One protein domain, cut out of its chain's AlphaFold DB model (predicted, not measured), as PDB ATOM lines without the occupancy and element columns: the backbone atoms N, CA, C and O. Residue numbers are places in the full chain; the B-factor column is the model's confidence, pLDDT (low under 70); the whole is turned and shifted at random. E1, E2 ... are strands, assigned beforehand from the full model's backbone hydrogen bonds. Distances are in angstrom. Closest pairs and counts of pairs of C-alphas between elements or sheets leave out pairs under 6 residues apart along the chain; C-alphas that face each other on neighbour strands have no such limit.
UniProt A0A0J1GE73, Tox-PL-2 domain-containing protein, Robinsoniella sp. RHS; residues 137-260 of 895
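This is residues 137 to 260 of the 895 residues of the protein "Tox-PL-2 domain-containing protein" of Robinsoniella sp. RHS (UniProt A0A0J1GE73). Two small lobes sit side by side in a flat outline, each a four-strand sheet curled like part of a barrel and built of two hairpins; E1 to E4 make the first lobe and E5 to E8 the second. The lobes come together where edge strand E3 of the one is near edge strand E6 of the other, and the tight link from E4 to E5 is where the chain passes from lobe to lobe. The 124 printed residues have no named helix and eight named strands, E1 to E8 in that order; the sheets run E2 E1 E4 E3 and E6 E5 E8 E7, both mixed. The class is all strand, though under half of the residues, 58 of 124, are in named elements. The whole is compact, with a radius of gyration of the C-alphas of 15.6 A and spans of 50 by 37 by 15 A.

E1, residues 137 to 143, and E2, residues 146 to 154, form a hairpin, with N 139 and O 151 at 2.9 A. E3, residues 170 to 176, and E4, residues 186 to 194, form another, with N 173 and O 191 at 2.9 A. E1 and E4 are parallel at 22 degrees, with N 142 and O 188 at 2.8 A. E4 is staggered: residues 186 to 189 pair with E1 and 189 to 194 with E3. E5, residues 199 to 205, and E6, residues 216 to 219, form a hairpin, with N 202 and O 216 at 2.8 A. E7, residues 235 to 240, and E8, residues 251 to 259, form the last, with N 238 and O 256 at 2.9 A. E5 and E8 are parallel at 21 degrees, with N 205 and O 253 at 2.9 A. The two strongly twisted sheets are a sandwich, two sheets face to face, with 25 pairs of C-alphas within 10 A. The closest C-alphas of E3 and E6 are those of Leu 173 and Tyr 217, 4.6 A apart. E1 and E8 are among the pairs that are apart.

E1 begins at C-alpha 137 (42.211, -2.896, -27.797). E2 is 24.4 A long, E4 25.8 A and E8 25.9 A; E6 is 9.7 A. E4 ends at C-alpha 194 (37.991, -33.805, -18.051), and E8 ends at C-alpha 259 (54.602, -16.733, -56.576).

The two C-alphas farthest apart, those of Pro 168 and Gly 260, are 51.0 A apart. The long links are E2 to E3 and E6 to E7, each with 15 residues. The printed part has no cut; its mean pLDDT is 92.3, and no printed residue is under 70.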
ATOM      1  N   TYR A 137      43.265  -1.959 -28.162       95.81
ATOM      2  CA  TYR A 137      42.211  -2.896 -27.797       95.81
ATOM      3  C   TYR A 137      42.607  -3.731 -26.582       95.81
ATOM      4  O   TYR A 137      43.771  -4.084 -26.398       95.81
ATOM      5  N   THR A 138      41.627  -4.032 -25.734       95.69
ATOM      6  CA  THR A 138      41.801  -4.830 -24.518       95.69
ATOM      7  C   THR A 138      41.447  -6.290 -24.775       95.69
ATOM      8  O   THR A 138      40.330  -6.596 -25.198       95.69
ATOM      9  N   VAL A 139      42.369  -7.190 -24.441       96.56
ATOM     10  CA  VAL A 139      42.170  -8.642 -24.463       96.56
ATOM     11  C   VAL A 139      42.146  -9.150 -23.023       96.56
ATOM     12  O   VAL A 139      43.078  -8.894 -22.263       96.56
ATOM     13  N   THR A 140      41.070  -9.829 -22.622       96.00
ATOM     14  CA  THR A 140      40.876 -10.311 -21.241       96.00
ATOM     15  C   THR A 140      40.717 -11.827 -21.222       96.00
ATOM     16  O   THR A 140      39.817 -12.365 -21.866       96.00
ATOM     17  N   PHE A 141      41.564 -12.517 -20.463       96.38
ATOM     18  CA  PHE A 141      41.594 -13.978 -20.377       96.38
ATOM     19  C   PHE A 141      40.895 -14.464 -19.099       96.38
ATOM     20  O   PHE A 141      41.203 -13.987 -18.006       96.38
ATOM     21  N   PHE A 142      39.973 -15.422 -19.218       95.12
ATOM     22  CA  PHE A 142      39.137 -15.933 -18.126       95.12
ATOM     23  C   PHE A 142      39.256 -17.451 -17.935       95.12
ATOM     24  O   PHE A 142      39.069 -18.215 -18.879       95.12
ATOM     25  N   ALA A 143      39.428 -17.916 -16.700       94.31
ATOM     26  CA  ALA A 143      39.240 -19.323 -16.337       94.31
ATOM     27  C   ALA A 143      38.265 -19.419 -15.160       94.31
ATOM     28  O   ALA A 143      38.344 -18.627 -14.224       94.31
ATOM     29  N   ASP A 144      37.299 -20.340 -15.242       90.81
ATOM     30  CA  ASP A 144      36.207 -20.486 -14.265       90.81
ATOM     31  C   ASP A 144      35.520 -19.147 -13.904       90.81
ATOM     32  O   ASP A 144      35.208 -18.855 -12.751       90.81
ATOM     33  N   ASN A 145      35.289 -18.315 -14.932       87.75
ATOM     34  CA  ASN A 145      34.738 -16.952 -14.867       87.75
ATOM     35  C   ASN A 145      35.550 -15.930 -14.041       87.75
ATOM     36  O   ASN A 145      35.073 -14.820 -13.798       87.75
ATOM     37  N   MET A 146      36.789 -16.245 -13.657       92.00
ATOM     38  CA  MET A 146      37.736 -15.303 -13.056       92.00
ATOM     39  C   MET A 146      38.726 -14.788 -14.103       92.00
ATOM     40  O   MET A 146      39.220 -15.565 -14.916       92.00
ATOM     41  N   VAL A 147      39.039 -13.489 -14.066       94.25
ATOM     42  CA  VAL A 147      40.103 -12.898 -14.894       94.25
ATOM     43  C   VAL A 147      41.453 -13.458 -14.443       94.25
ATOM     44  O   VAL A 147      41.812 -13.337 -13.271       94.25
ATOM     45  N   ILE A 148      42.178 -14.062 -15.380       94.62
ATOM     46  CA  ILE A 148      43.531 -14.601 -15.206       94.62
ATOM     47  C   ILE A 148      44.569 -13.586 -15.680       94.62
ATOM     48  O   ILE A 148      45.568 -13.380 -14.996       94.62
ATOM     49  N   ASP A 149      44.306 -12.921 -16.807       96.25
ATOM     50  CA  ASP A 149      45.172 -11.878 -17.354       96.25
ATOM     51  C   ASP A 149      44.375 -10.818 -18.142       96.25
ATOM     52  O   ASP A 149      43.221 -11.033 -18.532       96.25
ATOM     53  N   THR A 150      44.960  -9.638 -18.346       95.50
ATOM     54  CA  THR A 150      44.373  -8.539 -19.127       95.50
ATOM     55  C   THR A 150      45.463  -7.726 -19.809       95.50
ATOM     56  O   THR A 150      46.289  -7.102 -19.146       95.50
ATOM     57  N   GLN A 151      45.414  -7.676 -21.136       96.81
ATOM     58  CA  GLN A 151      46.425  -7.039 -21.975       96.81
ATOM     59  C   GLN A 151      45.815  -5.940 -22.845       96.81
ATOM     60  O   GLN A 151      44.614  -5.937 -23.126       96.81
ATOM     61  N   THR A 152      46.650  -4.998 -23.281       94.88
ATOM     62  CA  THR A 152      46.282  -3.953 -24.245       94.88
ATOM     63  C   THR A 152      47.270  -3.951 -25.399       94.88
ATOM     64  O   THR A 152      48.460  -3.743 -25.164       94.88
ATOM     65  N   VAL A 153      46.770  -4.138 -26.616       94.31
ATOM     66  CA  VAL A 153      47.565  -4.223 -27.851       94.31
ATOM     67  C   VAL A 153      47.127  -3.155 -28.853       94.31
ATOM     68  O   VAL A 153      46.005  -2.650 -28.767       94.31
ATOM     69  N   GLU A 154      48.013  -2.785 -29.778       94.19
ATOM     70  CA  GLU A 154      47.661  -1.919 -30.911       94.19
ATOM     71  C   GLU A 154      46.830  -2.696 -31.950       94.19
ATOM     72  O   GLU A 154      46.905  -3.920 -32.047       94.19
ATOM     73  N   GLU A 155      46.009  -1.979 -32.714       91.56
ATOM     74  CA  GLU A 155      45.152  -2.537 -33.763       91.56
ATOM     75  C   GLU A 155      45.926  -3.389 -34.779       91.56
ATOM     76  O   GLU A 155      46.783  -2.891 -35.508       91.56
ATOM     77  N   GLY A 156      45.572  -4.674 -34.854       88.62
ATOM     78  CA  GLY A 156      46.171  -5.648 -35.767       88.62
ATOM     79  C   GLY A 156      47.382  -6.405 -35.214       88.62
ATOM     80  O   GLY A 156      47.834  -7.338 -35.877       88.62
ATOM     81  N   GLU A 157      47.871  -6.071 -34.018       90.88
ATOM     82  CA  GLU A 157      48.906  -6.847 -33.323       90.88
ATOM     83  C   GLU A 157      48.293  -7.972 -32.465       90.88
ATOM     84  O   GLU A 157      47.082  -8.017 -32.217       90.88
ATOM     85  N   ASP A 158      49.142  -8.908 -32.038       91.56
ATOM     86  CA  ASP A 158      48.761 -10.089 -31.260       91.56
ATOM     87  C   ASP A 158      48.895  -9.830 -29.749       91.56
ATOM     88  O   ASP A 158      49.801  -9.121 -29.305       91.56
ATOM     89  N   ALA A 159      48.019 -10.433 -28.941       92.06
ATOM     90  CA  ALA A 159      48.199 -10.516 -27.491       92.06
ATOM     91  C   ALA A 159      49.042 -11.750 -27.118       92.06
ATOM     92  O   ALA A 159      48.942 -12.800 -27.754       92.06
ATOM     93  N   GLU A 160      49.866 -11.634 -26.073       91.81
ATOM     94  CA  GLU A 160      50.700 -12.735 -25.579       91.81
ATOM     95  C   GLU A 160      49.830 -13.810 -24.911       91.81
ATOM     96  O   GLU A 160      48.917 -13.504 -24.145       91.81
ATOM     97  N   GLU A 161      50.123 -15.086 -25.158       91.69
ATOM     98  CA  GLU A 161      49.425 -16.196 -24.506       91.69
ATOM     99  C   GLU A 161      49.834 -16.296 -23.021       91.69
ATOM    100  O   GLU A 161      51.000 -16.583 -22.726       91.69
ATOM    101  N   PRO A 162      48.914 -16.097 -22.052       92.56
ATOM    102  CA  PRO A 162      49.236 -16.271 -20.642       92.56
ATOM    103  C   PRO A 162      49.378 -17.759 -20.294       92.56
ATOM    104  O   PRO A 162      48.803 -18.636 -20.945       92.56
ATOM    105  N   ALA A 163      50.108 -18.045 -19.213       88.75
ATOM    106  CA  ALA A 163      50.332 -19.410 -18.740       88.75
ATOM    107  C   ALA A 163      49.011 -20.172 -18.514       88.75
ATOM    108  O   ALA A 163      48.093 -19.668 -17.862       88.75
ATOM    109  N   GLY A 164      48.943 -21.406 -19.029       87.06
ATOM    110  CA  GLY A 164      47.757 -22.261 -18.967       87.06
ATOM    111  C   GLY A 164      47.258 -22.477 -17.525       87.06
ATOM    112  O   GLY A 164      48.012 -23.000 -16.703       87.06
ATOM    113  N   PRO A 165      46.012 -22.092 -17.188       90.25
ATOM    114  CA  PRO A 165      45.520 -22.143 -15.812       90.25
ATOM    115  C   PRO A 165      45.285 -23.581 -15.316       90.25
ATOM    116  O   PRO A 165      44.520 -24.347 -15.908       90.25
ATOM    117  N   GLU A 166      45.910 -23.941 -14.192       90.38
ATOM    118  CA  GLU A 166      45.783 -25.268 -13.573       90.38
ATOM    119  C   GLU A 166      44.376 -25.516 -13.003       90.38
ATOM    120  O   GLU A 166      43.873 -24.743 -12.186       90.38
ATOM    121  N   LYS A 167      43.764 -26.651 -13.367       92.12
ATOM    122  CA  LYS A 167      42.446 -27.069 -12.870       92.12
ATOM    123  C   LYS A 167      42.461 -28.554 -12.470       92.12
ATOM    124  O   LYS A 167      42.528 -29.414 -13.346       92.12
ATOM    125  N   PRO A 168      42.406 -28.902 -11.168       92.56
ATOM    126  CA  PRO A 168      42.556 -30.285 -10.711       92.56
ATOM    127  C   PRO A 168      41.559 -31.263 -11.350       92.56
ATOM    128  O   PRO A 168      40.347 -31.084 -11.253       92.56
ATOM    129  N   GLY A 169      42.081 -32.324 -11.972       93.75
ATOM    130  CA  GLY A 169      41.280 -33.333 -12.677       93.75
ATOM    131  C   GLY A 169      40.856 -32.944 -14.099       93.75
ATOM    132  O   GLY A 169      40.045 -33.658 -14.689       93.75
ATOM    133  N   TYR A 170      41.390 -31.848 -14.640       95.31
ATOM    134  CA  TYR A 170      41.180 -31.396 -16.014       95.31
ATOM    135  C   TYR A 170      42.519 -31.093 -16.698       95.31
ATOM    136  O   TYR A 170      43.500 -30.728 -16.051       95.31
ATOM    137  N   THR A 171      42.538 -31.213 -18.022       95.44
ATOM    138  CA  THR A 171      43.668 -30.886 -18.897       95.44
ATOM    139  C   THR A 171      43.312 -29.652 -19.716       95.44
ATOM    140  O   THR A 171      42.238 -29.607 -20.312       95.44
ATOM    141  N   PHE A 172      44.180 -28.640 -19.726       93.94
ATOM    142  CA  PHE A 172      43.994 -27.420 -20.516       93.94
ATOM    143  C   PHE A 172      44.212 -27.702 -22.011       93.94
ATOM    144  O   PHE A 172      45.205 -28.331 -22.376       93.94
ATOM    145  N   LEU A 173      43.286 -27.236 -22.858       92.31
ATOM    146  CA  LEU A 173      43.319 -27.419 -24.318       92.31
ATOM    147  C   LEU A 173      43.627 -26.128 -25.105       92.31
ATOM    148  O   LEU A 173      43.774 -26.170 -26.326       92.31
ATOM    149  N   GLY A 174      43.732 -24.982 -24.426       92.56
ATOM    150  CA  GLY A 174      43.936 -23.669 -25.047       92.56
ATOM    151  C   GLY A 174      42.847 -22.658 -24.682       92.56
ATOM    152  O   GLY A 174      41.954 -22.927 -23.874       92.56
ATOM    153  N   TRP A 175      42.920 -21.477 -25.290       92.94
ATOM    154  CA  TRP A 175      41.974 -20.383 -25.078       92.94
ATOM    155  C   TRP A 175      40.904 -20.347 -26.178       92.94
ATOM    156  O   TRP A 175      41.220 -20.249 -27.362       92.94
ATOM    157  N   SER A 176      39.632 -20.401 -25.777       89.50
ATOM    158  CA  SER A 176      38.465 -20.203 -26.639       89.50
ATOM    159  C   SER A 176      38.284 -18.715 -26.950       89.50
ATOM    160  O   SER A 176      38.151 -17.901 -26.032       89.50
ATOM    161  N   GLY A 177      38.302 -18.376 -28.239       85.00
ATOM    162  CA  GLY A 177      38.388 -17.017 -28.780       85.00
ATOM    163  C   GLY A 177      39.596 -16.885 -29.714       85.00
ATOM    164  O   GLY A 177      40.212 -17.888 -30.056       85.00
ATOM    165  N   ASP A 178      39.954 -15.666 -30.111       87.69
ATOM    166  CA  ASP A 178      41.144 -15.389 -30.933       87.69
ATOM    167  C   ASP A 178      41.928 -14.217 -30.332       87.69
ATOM    168  O   ASP A 178      41.379 -13.119 -30.176       87.69
ATOM    169  N   TYR A 179      43.181 -14.468 -29.948       91.81
ATOM    170  CA  TYR A 179      44.110 -13.482 -29.391       91.81
ATOM    171  C   TYR A 179      45.105 -12.944 -30.432       91.81
ATOM    172  O   TYR A 179      45.911 -12.075 -30.103       91.81
ATOM    173  N   THR A 180      45.020 -13.401 -31.684       90.56
ATOM    174  CA  THR A 180      45.806 -12.878 -32.808       90.56
ATOM    175  C   THR A 180      45.067 -11.751 -33.539       90.56
ATOM    176  O   THR A 180      43.836 -11.640 -33.455       90.56
ATOM    177  N   LYS A 181      45.821 -10.890 -34.237       87.75
ATOM    178  CA  LYS A 181      45.346  -9.810 -35.126       87.75
ATOM    179  C   LYS A 181      44.157  -9.047 -34.526       87.75
ATOM    180  O   LYS A 181      43.028  -9.073 -35.035       87.75
ATOM    181  N   VAL A 182      44.384  -8.415 -33.374       91.31
ATOM    182  CA  VAL A 182      43.310  -7.880 -32.528       91.31
ATOM    183  C   VAL A 182      42.779  -6.554 -33.081       91.31
ATOM    184  O   VAL A 182      43.461  -5.534 -33.079       91.31
ATOM    185  N   THR A 183      41.524  -6.558 -33.532       93.19
ATOM    186  CA  THR A 183      40.824  -5.402 -34.138       93.19
ATOM    187  C   THR A 183      39.657  -4.874 -33.296       93.19
ATOM    188  O   THR A 183      38.917  -3.987 -33.717       93.19
ATOM    189  N   ASN A 184      39.444  -5.443 -32.109       93.31
ATOM    190  CA  ASN A 184      38.377  -5.081 -31.182       93.31
ATOM    191  C   ASN A 184      38.708  -5.598 -29.776       93.31
ATOM    192  O   ASN A 184      39.519  -6.507 -29.625       93.31
ATOM    193  N   ASN A 185      38.031  -5.090 -28.741       95.38
ATOM    194  CA  ASN A 185      38.133  -5.681 -27.401       95.38
ATOM    195  C   ASN A 185      37.566  -7.112 -27.405       95.38
ATOM    196  O   ASN A 185      36.463  -7.325 -27.919       95.38
ATOM    197  N   ARG A 186      38.286  -8.075 -26.815       94.69
ATOM    198  CA  ARG A 186      37.931  -9.507 -26.812       94.69
ATOM    199  C   ARG A 186      38.047 -10.114 -25.408       94.69
ATOM    200  O   ARG A 186      38.970  -9.801 -24.659       94.69
ATOM    201  N   ASN A 187      37.129 -11.024 -25.086       94.88
ATOM    202  CA  ASN A 187      37.196 -11.883 -23.903       94.88
ATOM    203  C   ASN A 187      37.452 -13.319 -24.369       94.88
ATOM    204  O   ASN A 187      36.736 -13.797 -25.249       94.88
ATOM    205  N   LEU A 188      38.435 -13.994 -23.777       94.44
ATOM    206  CA  LEU A 188      38.780 -15.381 -24.084       94.44
ATOM    207  C   LEU A 188      38.611 -16.267 -22.854       94.44
ATOM    208  O   LEU A 188      38.852 -15.824 -21.733       94.44
ATOM    209  N   TYR A 189      38.232 -17.525 -23.065       94.19
ATOM    210  CA  TYR A 189      37.882 -18.456 -21.990       94.19
ATOM    211  C   TYR A 189      38.716 -19.736 -22.063       94.19
ATOM    212  O   TYR A 189      38.826 -20.341 -23.125       94.19
ATOM    213  N   ALA A 190      39.302 -20.166 -20.948       94.25
ATOM    214  CA  ALA A 190      40.109 -21.383 -20.893       94.25
ATOM    215  C   ALA A 190      39.267 -22.632 -21.220       94.25
ATOM    216  O   ALA A 190      38.245 -22.890 -20.579       94.25
ATOM    217  N   SER A 191      39.716 -23.412 -22.204       93.38
ATOM    218  CA  SER A 191      39.109 -24.679 -22.612       93.38
ATOM    219  C   SER A 191      39.764 -25.855 -21.888       93.38
ATOM    220  O   SER A 191      40.984 -25.882 -21.697       93.38
ATOM    221  N   TYR A 192      38.959 -26.841 -21.490       94.19
ATOM    222  CA  TYR A 192      39.394 -27.961 -20.656       94.19
ATOM    223  C   TYR A 192      38.759 -29.290 -21.065       94.19
ATOM    224  O   TYR A 192      37.545 -29.375 -21.245       94.19
ATOM    225  N   LEU A 193      39.562 -30.355 -21.066       93.88
ATOM    226  CA  LEU A 193      39.100 -31.742 -21.112       93.88
ATOM    227  C   LEU A 193      39.102 -32.345 -19.703       93.88
ATOM    228  O   LEU A 193      40.052 -32.158 -18.946       93.88
ATOM    229  N   LYS A 194      38.056 -33.088 -19.335       95.38
ATOM    230  CA  LYS A 194      37.991 -33.805 -18.051       95.38
ATOM    231  C   LYS A 194      38.921 -35.021 -18.085       95.38
ATOM    232  O   LYS A 194      38.759 -35.886 -18.936       95.38
ATOM    233  N   GLY A 195      39.850 -35.106 -17.136       92.81
ATOM    234  CA  GLY A 195      40.933 -36.092 -17.105       92.81
ATOM    235  C   GLY A 195      42.314 -35.428 -17.073       92.81
ATOM    236  O   GLY A 195      42.431 -34.207 -17.167       92.81
ATOM    237  N   VAL A 196      43.361 -36.238 -16.909       93.06
ATOM    238  CA  VAL A 196      44.764 -35.791 -16.915       93.06
ATOM    239  C   VAL A 196      45.471 -36.487 -18.070       93.06
ATOM    240  O   VAL A 196      45.682 -37.698 -18.016       93.06
ATOM    241  N   TYR A 197      45.810 -35.721 -19.103       93.69
ATOM    242  CA  TYR A 197      46.421 -36.205 -20.340       93.69
ATOM    243  C   TYR A 197      47.709 -35.434 -20.643       93.69
ATOM    244  O   TYR A 197      47.828 -34.259 -20.297       93.69
ATOM    245  N   THR A 198      48.660 -36.078 -21.323       93.38
ATOM    246  CA  THR A 198      49.755 -35.369 -21.999       93.38
ATOM    247  C   THR A 198      49.160 -34.527 -23.123       93.38
ATOM    248  O   THR A 198      48.394 -35.053 -23.934       93.38
ATOM    249  N   THR A 199      49.518 -33.248 -23.194       94.50
ATOM    250  CA  THR A 199      49.225 -32.387 -24.346       94.50
ATOM    251  C   THR A 199      50.506 -31.824 -24.942       94.50
ATOM    252  O   THR A 199      51.520 -31.692 -24.256       94.50
ATOM    253  N   TYR A 200      50.438 -31.491 -26.226       95.94
ATOM    254  CA  TYR A 200      51.510 -30.874 -26.993       95.94
ATOM    255  C   TYR A 200      51.024 -29.598 -27.669       95.94
ATOM    256  O   TYR A 200      49.871 -29.511 -28.101       95.94
ATOM    257  N   ARG A 201      51.905 -28.602 -27.750       94.75
ATOM    258  CA  ARG A 201      51.591 -27.272 -28.269       94.75
ATOM    259  C   ARG A 201      51.821 -27.208 -29.779       94.75
ATOM    260  O   ARG A 201      52.920 -27.473 -30.264       94.75
ATOM    261  N   MET A 202      50.773 -26.830 -30.503       95.25
ATOM    262  CA  MET A 202      50.747 -26.701 -31.958       95.25
ATOM    263  C   MET A 202      50.580 -25.236 -32.356       95.25
ATOM    264  O   MET A 202      49.561 -24.623 -32.034       95.25
ATOM    265  N   GLU A 203      51.548 -24.695 -33.091       93.75
ATOM    266  CA  GLU A 203      51.491 -23.351 -33.681       93.75
ATOM    267  C   GLU A 203      51.408 -23.414 -35.206       93.75
ATOM    268  O   GLU A 203      52.071 -24.234 -35.845       93.75
ATOM    269  N   PHE A 204      50.628 -22.499 -35.784       93.62
ATOM    270  CA  PHE A 204      50.518 -22.302 -37.227       93.62
ATOM    271  C   PHE A 204      50.927 -20.871 -37.565       93.62
ATOM    272  O   PHE A 204      50.234 -19.931 -37.171       93.62
ATOM    273  N   LEU A 205      52.049 -20.716 -38.266       93.56
ATOM    274  CA  LEU A 205      52.652 -19.422 -38.586       93.56
ATOM    275  C   LEU A 205      52.569 -19.110 -40.084       93.56
ATOM    276  O   LEU A 205      52.608 -20.012 -40.926       93.56
ATOM    277  N   ASP A 206      52.489 -17.826 -40.409       93.06
ATOM    278  CA  ASP A 206      52.582 -17.317 -41.775       93.06
ATOM    279  C   ASP A 206      54.048 -17.187 -42.242       93.06
ATOM    280  O   ASP A 206      54.988 -17.550 -41.528       93.06
ATOM    281  N   TYR A 207      54.262 -16.678 -43.458       87.44
ATOM    282  CA  TYR A 207      55.597 -16.499 -44.048       87.44
ATOM    283  C   TYR A 207      56.505 -15.520 -43.275       87.44
ATOM    284  O   TYR A 207      57.723 -15.548 -43.461       87.44
ATOM    285  N   ASP A 208      55.925 -14.649 -42.448       88.75
ATOM    286  CA  ASP A 208      56.598 -13.644 -41.616       88.75
ATOM    287  C   ASP A 208      56.756 -14.089 -40.146       88.75
ATOM    288  O   ASP A 208      57.039 -13.267 -39.275       88.75
ATOM    289  N   ASP A 209      56.575 -15.390 -39.880       89.56
ATOM    290  CA  ASP A 209      56.543 -16.019 -38.554       89.56
ATOM    291  C   ASP A 209      55.426 -15.492 -37.614       89.56
ATOM    292  O   ASP A 209      55.406 -15.860 -36.437       89.56
ATOM    293  N   ARG A 210      54.448 -14.699 -38.095       88.75
ATOM    294  CA  ARG A 210      53.274 -14.313 -37.285       88.75
ATOM    295  C   ARG A 210      52.276 -15.474 -37.149       88.75
ATOM    296  O   ARG A 210      52.014 -16.164 -38.138       88.75
ATOM    297  N   PRO A 211      51.662 -15.695 -35.971       90.62
ATOM    298  CA  PRO A 211      50.591 -16.675 -35.813       90.62
ATOM    299  C   PRO A 211      49.380 -16.371 -36.707       90.62
ATOM    300  O   PRO A 211      48.880 -15.250 -36.768       90.62
ATOM    301  N   ILE A 212      48.870 -17.397 -37.388       88.88
ATOM    302  CA  ILE A 212      47.640 -17.303 -38.197       88.88
ATOM    303  C   ILE A 212      46.382 -17.455 -37.318       88.88
ATOM    304  O   ILE A 212      45.279 -17.128 -37.754       88.88
ATOM    305  N   ARG A 213      46.551 -17.962 -36.090       88.62
ATOM    306  CA  ARG A 213      45.546 -18.118 -35.023       88.62
ATOM    307  C   ARG A 213      46.232 -18.548 -33.720       88.62
ATOM    308  O   ARG A 213      47.413 -18.900 -33.745       88.62
ATOM    309  N   ASN A 214      45.473 -18.618 -32.625       90.38
ATOM    310  CA  ASN A 214      45.914 -19.178 -31.340       90.38
ATOM    311  C   ASN A 214      46.640 -20.528 -31.479       90.38
ATOM    312  O   ASN A 214      46.259 -21.384 -32.290       90.38
ATOM    313  N   ALA A 215      47.605 -20.761 -30.589       90.69
ATOM    314  CA  ALA A 215      48.172 -22.082 -30.367       90.69
ATOM    315  C   ALA A 215      47.107 -23.069 -29.851       90.69
ATOM    316  O   ALA A 215      46.183 -22.703 -29.121       90.69
ATOM    317  N   GLN A 216      47.244 -24.341 -30.226       91.50
ATOM    318  CA  GLN A 216      46.372 -25.428 -29.769       91.50
ATOM    319  C   GLN A 216      47.151 -26.369 -28.847       91.50
ATOM    320  O   GLN A 216      48.291 -26.714 -29.155       91.50
ATOM    321  N   TYR A 217      46.534 -26.828 -27.756       94.12
ATOM    322  CA  TYR A 217      47.109 -27.857 -26.887       94.12
ATOM    323  C   TYR A 217      46.397 -29.182 -27.151       94.12
ATOM    324  O   TYR A 217      45.295 -29.429 -26.663       94.12
ATOM    325  N   VAL A 218      47.023 -30.018 -27.976       94.56
ATOM    326  CA  VAL A 218      46.439 -31.252 -28.516       94.56
ATOM    327  C   VAL A 218      46.855 -32.432 -27.647       94.56
ATOM    328  O   VAL A 218      48.024 -32.541 -27.283       94.56
ATOM    329  N   VAL A 219      45.912 -33.307 -27.289       94.44
ATOM    330  CA  VAL A 219      46.202 -34.530 -26.518       94.44
ATOM    331  C   VAL A 219      47.129 -35.448 -27.321       94.44
ATOM    332  O   VAL A 219      46.991 -35.570 -28.534       94.44
ATOM    333  N   GLU A 220      48.073 -36.105 -26.648       93.19
ATOM    334  CA  GLU A 220      49.025 -37.021 -27.283       93.19
ATOM    335  C   GLU A 220      48.328 -38.092 -28.147       93.19
ATOM    336  O   GLU A 220      47.538 -38.904 -27.661       93.19
ATOM    337  N   GLY A 221      48.653 -38.097 -29.442       87.62
ATOM    338  CA  GLY A 221      48.080 -38.982 -30.454       87.62
ATOM    339  C   GLY A 221      46.758 -38.509 -31.071       87.62
ATOM    340  O   GLY A 221      46.211 -39.240 -31.888       87.62
ATOM    341  N   TRP A 222      46.237 -37.333 -30.706       89.81
ATOM    342  CA  TRP A 222      45.069 -36.718 -31.357       89.81
ATOM    343  C   TRP A 222      45.501 -35.764 -32.481       89.81
ATOM    344  O   TRP A 222      46.649 -35.323 -32.538       89.81
ATOM    345  N   ASP A 223      44.564 -35.419 -33.360       89.69
ATOM    346  CA  ASP A 223      44.770 -34.440 -34.428       89.69
ATOM    347  C   ASP A 223      44.556 -33.005 -33.922       89.69
ATOM    348  O   ASP A 223      43.678 -32.747 -33.093       89.69
ATOM    349  N   ALA A 224      45.310 -32.043 -34.459       90.19
ATOM    350  CA  ALA A 224      44.975 -30.627 -34.304       90.19
ATOM    351  C   ALA A 224      43.810 -30.229 -35.232       90.19
ATOM    352  O   ALA A 224      43.617 -30.802 -36.305       90.19
ATOM    353  N   SER A 225      43.078 -29.170 -34.882       86.69
ATOM    354  CA  SER A 225      42.073 -28.577 -35.778       86.69
ATOM    355  C   SER A 225      42.747 -28.028 -37.044       86.69
ATOM    356  O   SER A 225      43.728 -27.291 -36.925       86.69
ATOM    357  N   SER A 226      42.225 -28.322 -38.243       83.88
ATOM    358  CA  SER A 226      42.848 -27.938 -39.532       83.88
ATOM    359  C   SER A 226      42.978 -26.411 -39.739       83.88
ATOM    360  O   SER A 226      42.153 -25.649 -39.223       83.88
ATOM    361  N   PRO A 227      44.029 -25.959 -40.453       84.50
ATOM    362  CA  PRO A 227      44.189 -24.684 -41.140       84.50
ATOM    363  C   PRO A 227      42.954 -23.823 -41.436       84.50
ATOM    364  O   PRO A 227      42.053 -24.283 -42.130       84.50
ATOM    365  N   VAL A 228      42.997 -22.523 -41.125       84.19
ATOM    366  CA  VAL A 228      42.475 -21.540 -42.091       84.19
ATOM    367  C   VAL A 228      43.613 -21.272 -43.075       84.19
ATOM    368  O   VAL A 228      44.750 -21.078 -42.648       84.19
ATOM    369  N   SER A 229      43.335 -21.313 -44.380       89.19
ATOM    370  CA  SER A 229      44.345 -20.983 -45.395       89.19
ATOM    371  C   SER A 229      44.615 -19.471 -45.361       89.19
ATOM    372  O   SER A 229      43.659 -18.706 -45.513       89.19
ATOM    373  N   PRO A 230      45.860 -19.018 -45.130       90.69
ATOM    374  CA  PRO A 230      46.199 -17.598 -45.157       90.69
ATOM    375  C   PRO A 230      46.153 -17.031 -46.584       90.69
ATOM    376  O   PRO A 230      46.163 -17.769 -47.571       90.69
ATOM    377  N   VAL A 231      46.103 -15.702 -46.684       88.62
ATOM    378  CA  VAL A 231      46.029 -14.959 -47.950       88.62
ATOM    379  C   VAL A 231      47.190 -13.972 -48.008       88.62
ATOM    380  O   VAL A 231      47.354 -13.157 -47.101       88.62
ATOM    381  N   MET A 232      47.966 -14.020 -49.091       89.19
ATOM    382  CA  MET A 232      49.118 -13.152 -49.334       89.19
ATOM    383  C   MET A 232      49.024 -12.576 -50.750       89.19
ATOM    384  O   MET A 232      48.975 -13.321 -51.722       89.19
ATOM    385  N   GLU A 233      49.001 -11.249 -50.889       89.50
ATOM    386  CA  GLU A 233      48.844 -10.605 -52.200       89.50
ATOM    387  C   GLU A 233      49.975 -11.004 -53.173       89.50
ATOM    388  O   GLU A 233      51.162 -10.992 -52.822       89.50
ATOM    389  N   GLY A 234      49.611 -11.397 -54.399       91.31
ATOM    390  CA  GLY A 234      50.549 -11.820 -55.440       91.31
ATOM    391  C   GLY A 234      51.149 -13.216 -55.238       91.31
ATOM    392  O   GLY A 234      52.085 -13.573 -55.964       91.31
ATOM    393  N   ASN A 235      50.684 -13.988 -54.249       94.12
ATOM    394  CA  ASN A 235      51.240 -15.290 -53.882       94.12
ATOM    395  C   ASN A 235      50.143 -16.285 -53.481       94.12
ATOM    396  O   ASN A 235      49.418 -16.105 -52.508       94.12
ATOM    397  N   THR A 236      50.095 -17.417 -54.173       95.81
ATOM    398  CA  THR A 236      49.140 -18.486 -53.885       95.81
ATOM    399  C   THR A 236      49.612 -19.351 -52.726       95.81
ATOM    400  O   THR A 236      50.737 -19.856 -52.742       95.81
ATOM    401  N   PHE A 237      48.739 -19.577 -51.747       94.75
ATOM    402  CA  PHE A 237      48.963 -20.538 -50.672       94.75
ATOM    403  C   PHE A 237      48.955 -21.981 -51.211       94.75
ATOM    404  O   PHE A 237      47.985 -22.416 -51.823       94.75
ATOM    405  N   VAL A 238      50.030 -22.737 -50.972       94.25
ATOM    406  CA  VAL A 238      50.226 -24.119 -51.464       94.25
ATOM    407  C   VAL A 238      50.434 -25.119 -50.319       94.25
ATOM    408  O   VAL A 238      51.187 -26.087 -50.430       94.25
ATOM    409  N   GLY A 239      49.753 -24.887 -49.194       93.31
ATOM    410  CA  GLY A 239      49.730 -25.791 -48.046       93.31
ATOM    411  C   GLY A 239      50.776 -25.480 -46.978       93.31
ATOM    412  O   GLY A 239      51.317 -24.381 -46.898       93.31
ATOM    413  N   TRP A 240      51.052 -26.466 -46.127       92.62
ATOM    414  CA  TRP A 240      51.860 -26.306 -44.914       92.62
ATOM    415  C   TRP A 240      53.200 -27.062 -44.985       92.62
ATOM    416  O   TRP A 240      53.409 -27.939 -45.835       92.62
ATOM    417  N   ASP A 241      54.152 -26.723 -44.112       92.00
ATOM    418  CA  ASP A 241      55.464 -27.387 -44.026       92.00
ATOM    419  C   ASP A 241      55.518 -28.666 -43.177       92.00
ATOM    420  O   ASP A 241      56.477 -29.429 -43.309       92.00
ATOM    421  N   GLY A 242      54.452 -28.970 -42.437       88.88
ATOM    422  CA  GLY A 242      54.306 -30.172 -41.624       88.88
ATOM    423  C   GLY A 242      52.863 -30.682 -41.558       88.88
ATOM    424  O   GLY A 242      51.921 -29.980 -41.920       88.88
ATOM    425  N   SER A 243      52.712 -31.921 -41.086       88.38
ATOM    426  CA  SER A 243      51.417 -32.516 -40.729       88.38
ATOM    427  C   SER A 243      51.029 -32.128 -39.301       88.38
ATOM    428  O   SER A 243      51.904 -31.984 -38.448       88.38
ATOM    429  N   TRP A 244      49.730 -32.006 -39.039       90.00
ATOM    430  CA  TRP A 244      49.158 -31.780 -37.706       90.00
ATOM    431  C   TRP A 244      48.225 -32.919 -37.250       90.00
ATOM    432  O   TRP A 244      47.500 -32.764 -36.266       90.00
ATOM    433  N   PHE A 245      48.245 -34.048 -37.964       88.44
ATOM    434  CA  PHE A 245      47.596 -35.299 -37.565       88.44
ATOM    435  C   PHE A 245      48.501 -36.095 -36.605       88.44
ATOM    436  O   PHE A 245      49.726 -35.987 -36.694       88.44
ATOM    437  N   GLU A 246      47.906 -36.876 -35.699       87.31
ATOM    438  CA  GLU A 246      48.574 -37.660 -34.642       87.31
ATOM    439  C   GLU A 246      49.708 -36.911 -33.899       87.31
ATOM    440  O   GLU A 246      50.882 -37.302 -33.922       87.31
ATOM    441  N   VAL A 247      49.380 -35.826 -33.196       91.00
ATOM    442  CA  VAL A 247      50.370 -34.972 -32.520       91.00
ATOM    443  C   VAL A 247      51.048 -35.702 -31.347       91.00
ATOM    444  O   VAL A 247      50.402 -36.093 -30.377       91.00
ATOM    445  N   ARG A 248      52.380 -35.858 -31.404       93.38
ATOM    446  CA  ARG A 248      53.203 -36.577 -30.394       93.38
ATOM    447  C   ARG A 248      54.390 -35.771 -29.838       93.38
ATOM    448  O   ARG A 248      55.298 -36.328 -29.227       93.38
ATOM    449  N   LYS A 249      54.437 -34.472 -30.128       95.94
ATOM    450  CA  LYS A 249      55.427 -33.495 -29.644       95.94
ATOM    451  C   LYS A 249      54.929 -32.089 -29.968       95.94
ATOM    452  O   LYS A 249      54.060 -31.949 -30.825       95.94
ATOM    453  N   ASP A 250      55.532 -31.067 -29.370       96.06
ATOM    454  CA  ASP A 250      55.300 -29.682 -29.790       96.06
ATOM    455  C   ASP A 250      55.749 -29.481 -31.250       96.06
ATOM    456  O   ASP A 250      56.807 -29.981 -31.662       96.06
ATOM    457  N   MET A 251      54.953 -28.759 -32.043       94.44
ATOM    458  CA  MET A 251      55.250 -28.481 -33.452       94.44
ATOM    459  C   MET A 251      54.880 -27.047 -33.827       94.44
ATOM    460  O   MET A 251      53.848 -26.518 -33.423       94.44
ATOM    461  N   VAL A 252      55.721 -26.451 -34.669       94.81
ATOM    462  CA  VAL A 252      55.478 -25.158 -35.312       94.81
ATOM    463  C   VAL A 252      55.429 -25.417 -36.808       94.81
ATOM    464  O   VAL A 252      56.415 -25.898 -37.368       94.81
ATOM    465  N   ILE A 253      54.289 -25.132 -37.428       94.50
ATOM    466  CA  ILE A 253      54.001 -25.439 -38.827       94.50
ATOM    467  C   ILE A 253      53.814 -24.122 -39.589       94.50
ATOM    468  O   ILE A 253      53.050 -23.259 -39.162       94.50
ATOM    469  N   ARG A 254      54.514 -23.950 -40.712       94.56
ATOM    470  CA  ARG A 254      54.528 -22.718 -41.520       94.56
ATOM    471  C   ARG A 254      53.761 -22.858 -42.823       94.56
ATOM    472  O   ARG A 254      53.784 -23.913 -43.464       94.56
ATOM    473  N   ALA A 255      53.117 -21.771 -43.224       95.12
ATOM    474  CA  ALA A 255      52.496 -21.636 -44.530       95.12
ATOM    475  C   ALA A 255      53.547 -21.669 -45.656       95.12
ATOM    476  O   ALA A 255      54.629 -21.088 -45.546       95.12
ATOM    477  N   LYS A 256      53.222 -22.341 -46.762       94.38
ATOM    478  CA  LYS A 256      54.005 -22.350 -48.000       94.38
ATOM    479  C   LYS A 256      53.268 -21.582 -49.084       94.38
ATOM    480  O   LYS A 256      52.057 -21.720 -49.241       94.38
ATOM    481  N   TYR A 257      54.032 -20.864 -49.897       94.94
ATOM    482  CA  TYR A 257      53.509 -20.051 -50.987       94.94
ATOM    483  C   TYR A 257      54.214 -20.333 -52.313       94.94
ATOM    484  O   TYR A 257      55.394 -20.691 -52.353       94.94
ATOM    485  N   ARG A 258      53.483 -20.127 -53.409       94.81
ATOM    486  CA  ARG A 258      53.993 -20.069 -54.779       94.81
ATOM    487  C   ARG A 258      53.716 -18.678 -55.343       94.81
ATOM    488  O   ARG A 258      52.596 -18.192 -55.257       94.81
ATOM    489  N   VAL A 259      54.725 -18.064 -55.959       94.69
ATOM    490  CA  VAL A 259      54.602 -16.733 -56.576       94.69
ATOM    491  C   VAL A 259      53.567 -16.745 -57.709       94.69
ATOM    492  O   VAL A 259      53.571 -17.649 -58.554       94.69
ATOM    493  N   GLY A 260      52.730 -15.709 -57.750       93.31
ATOM    494  CA  GLY A 260      51.627 -15.544 -58.692       93.31
ATOM    495  C   GLY A 260      50.288 -16.048 -58.152       93.31
ATOM    496  O   GLY A 260      50.227 -16.739 -57.135       93.31
TER     497      GLY A 260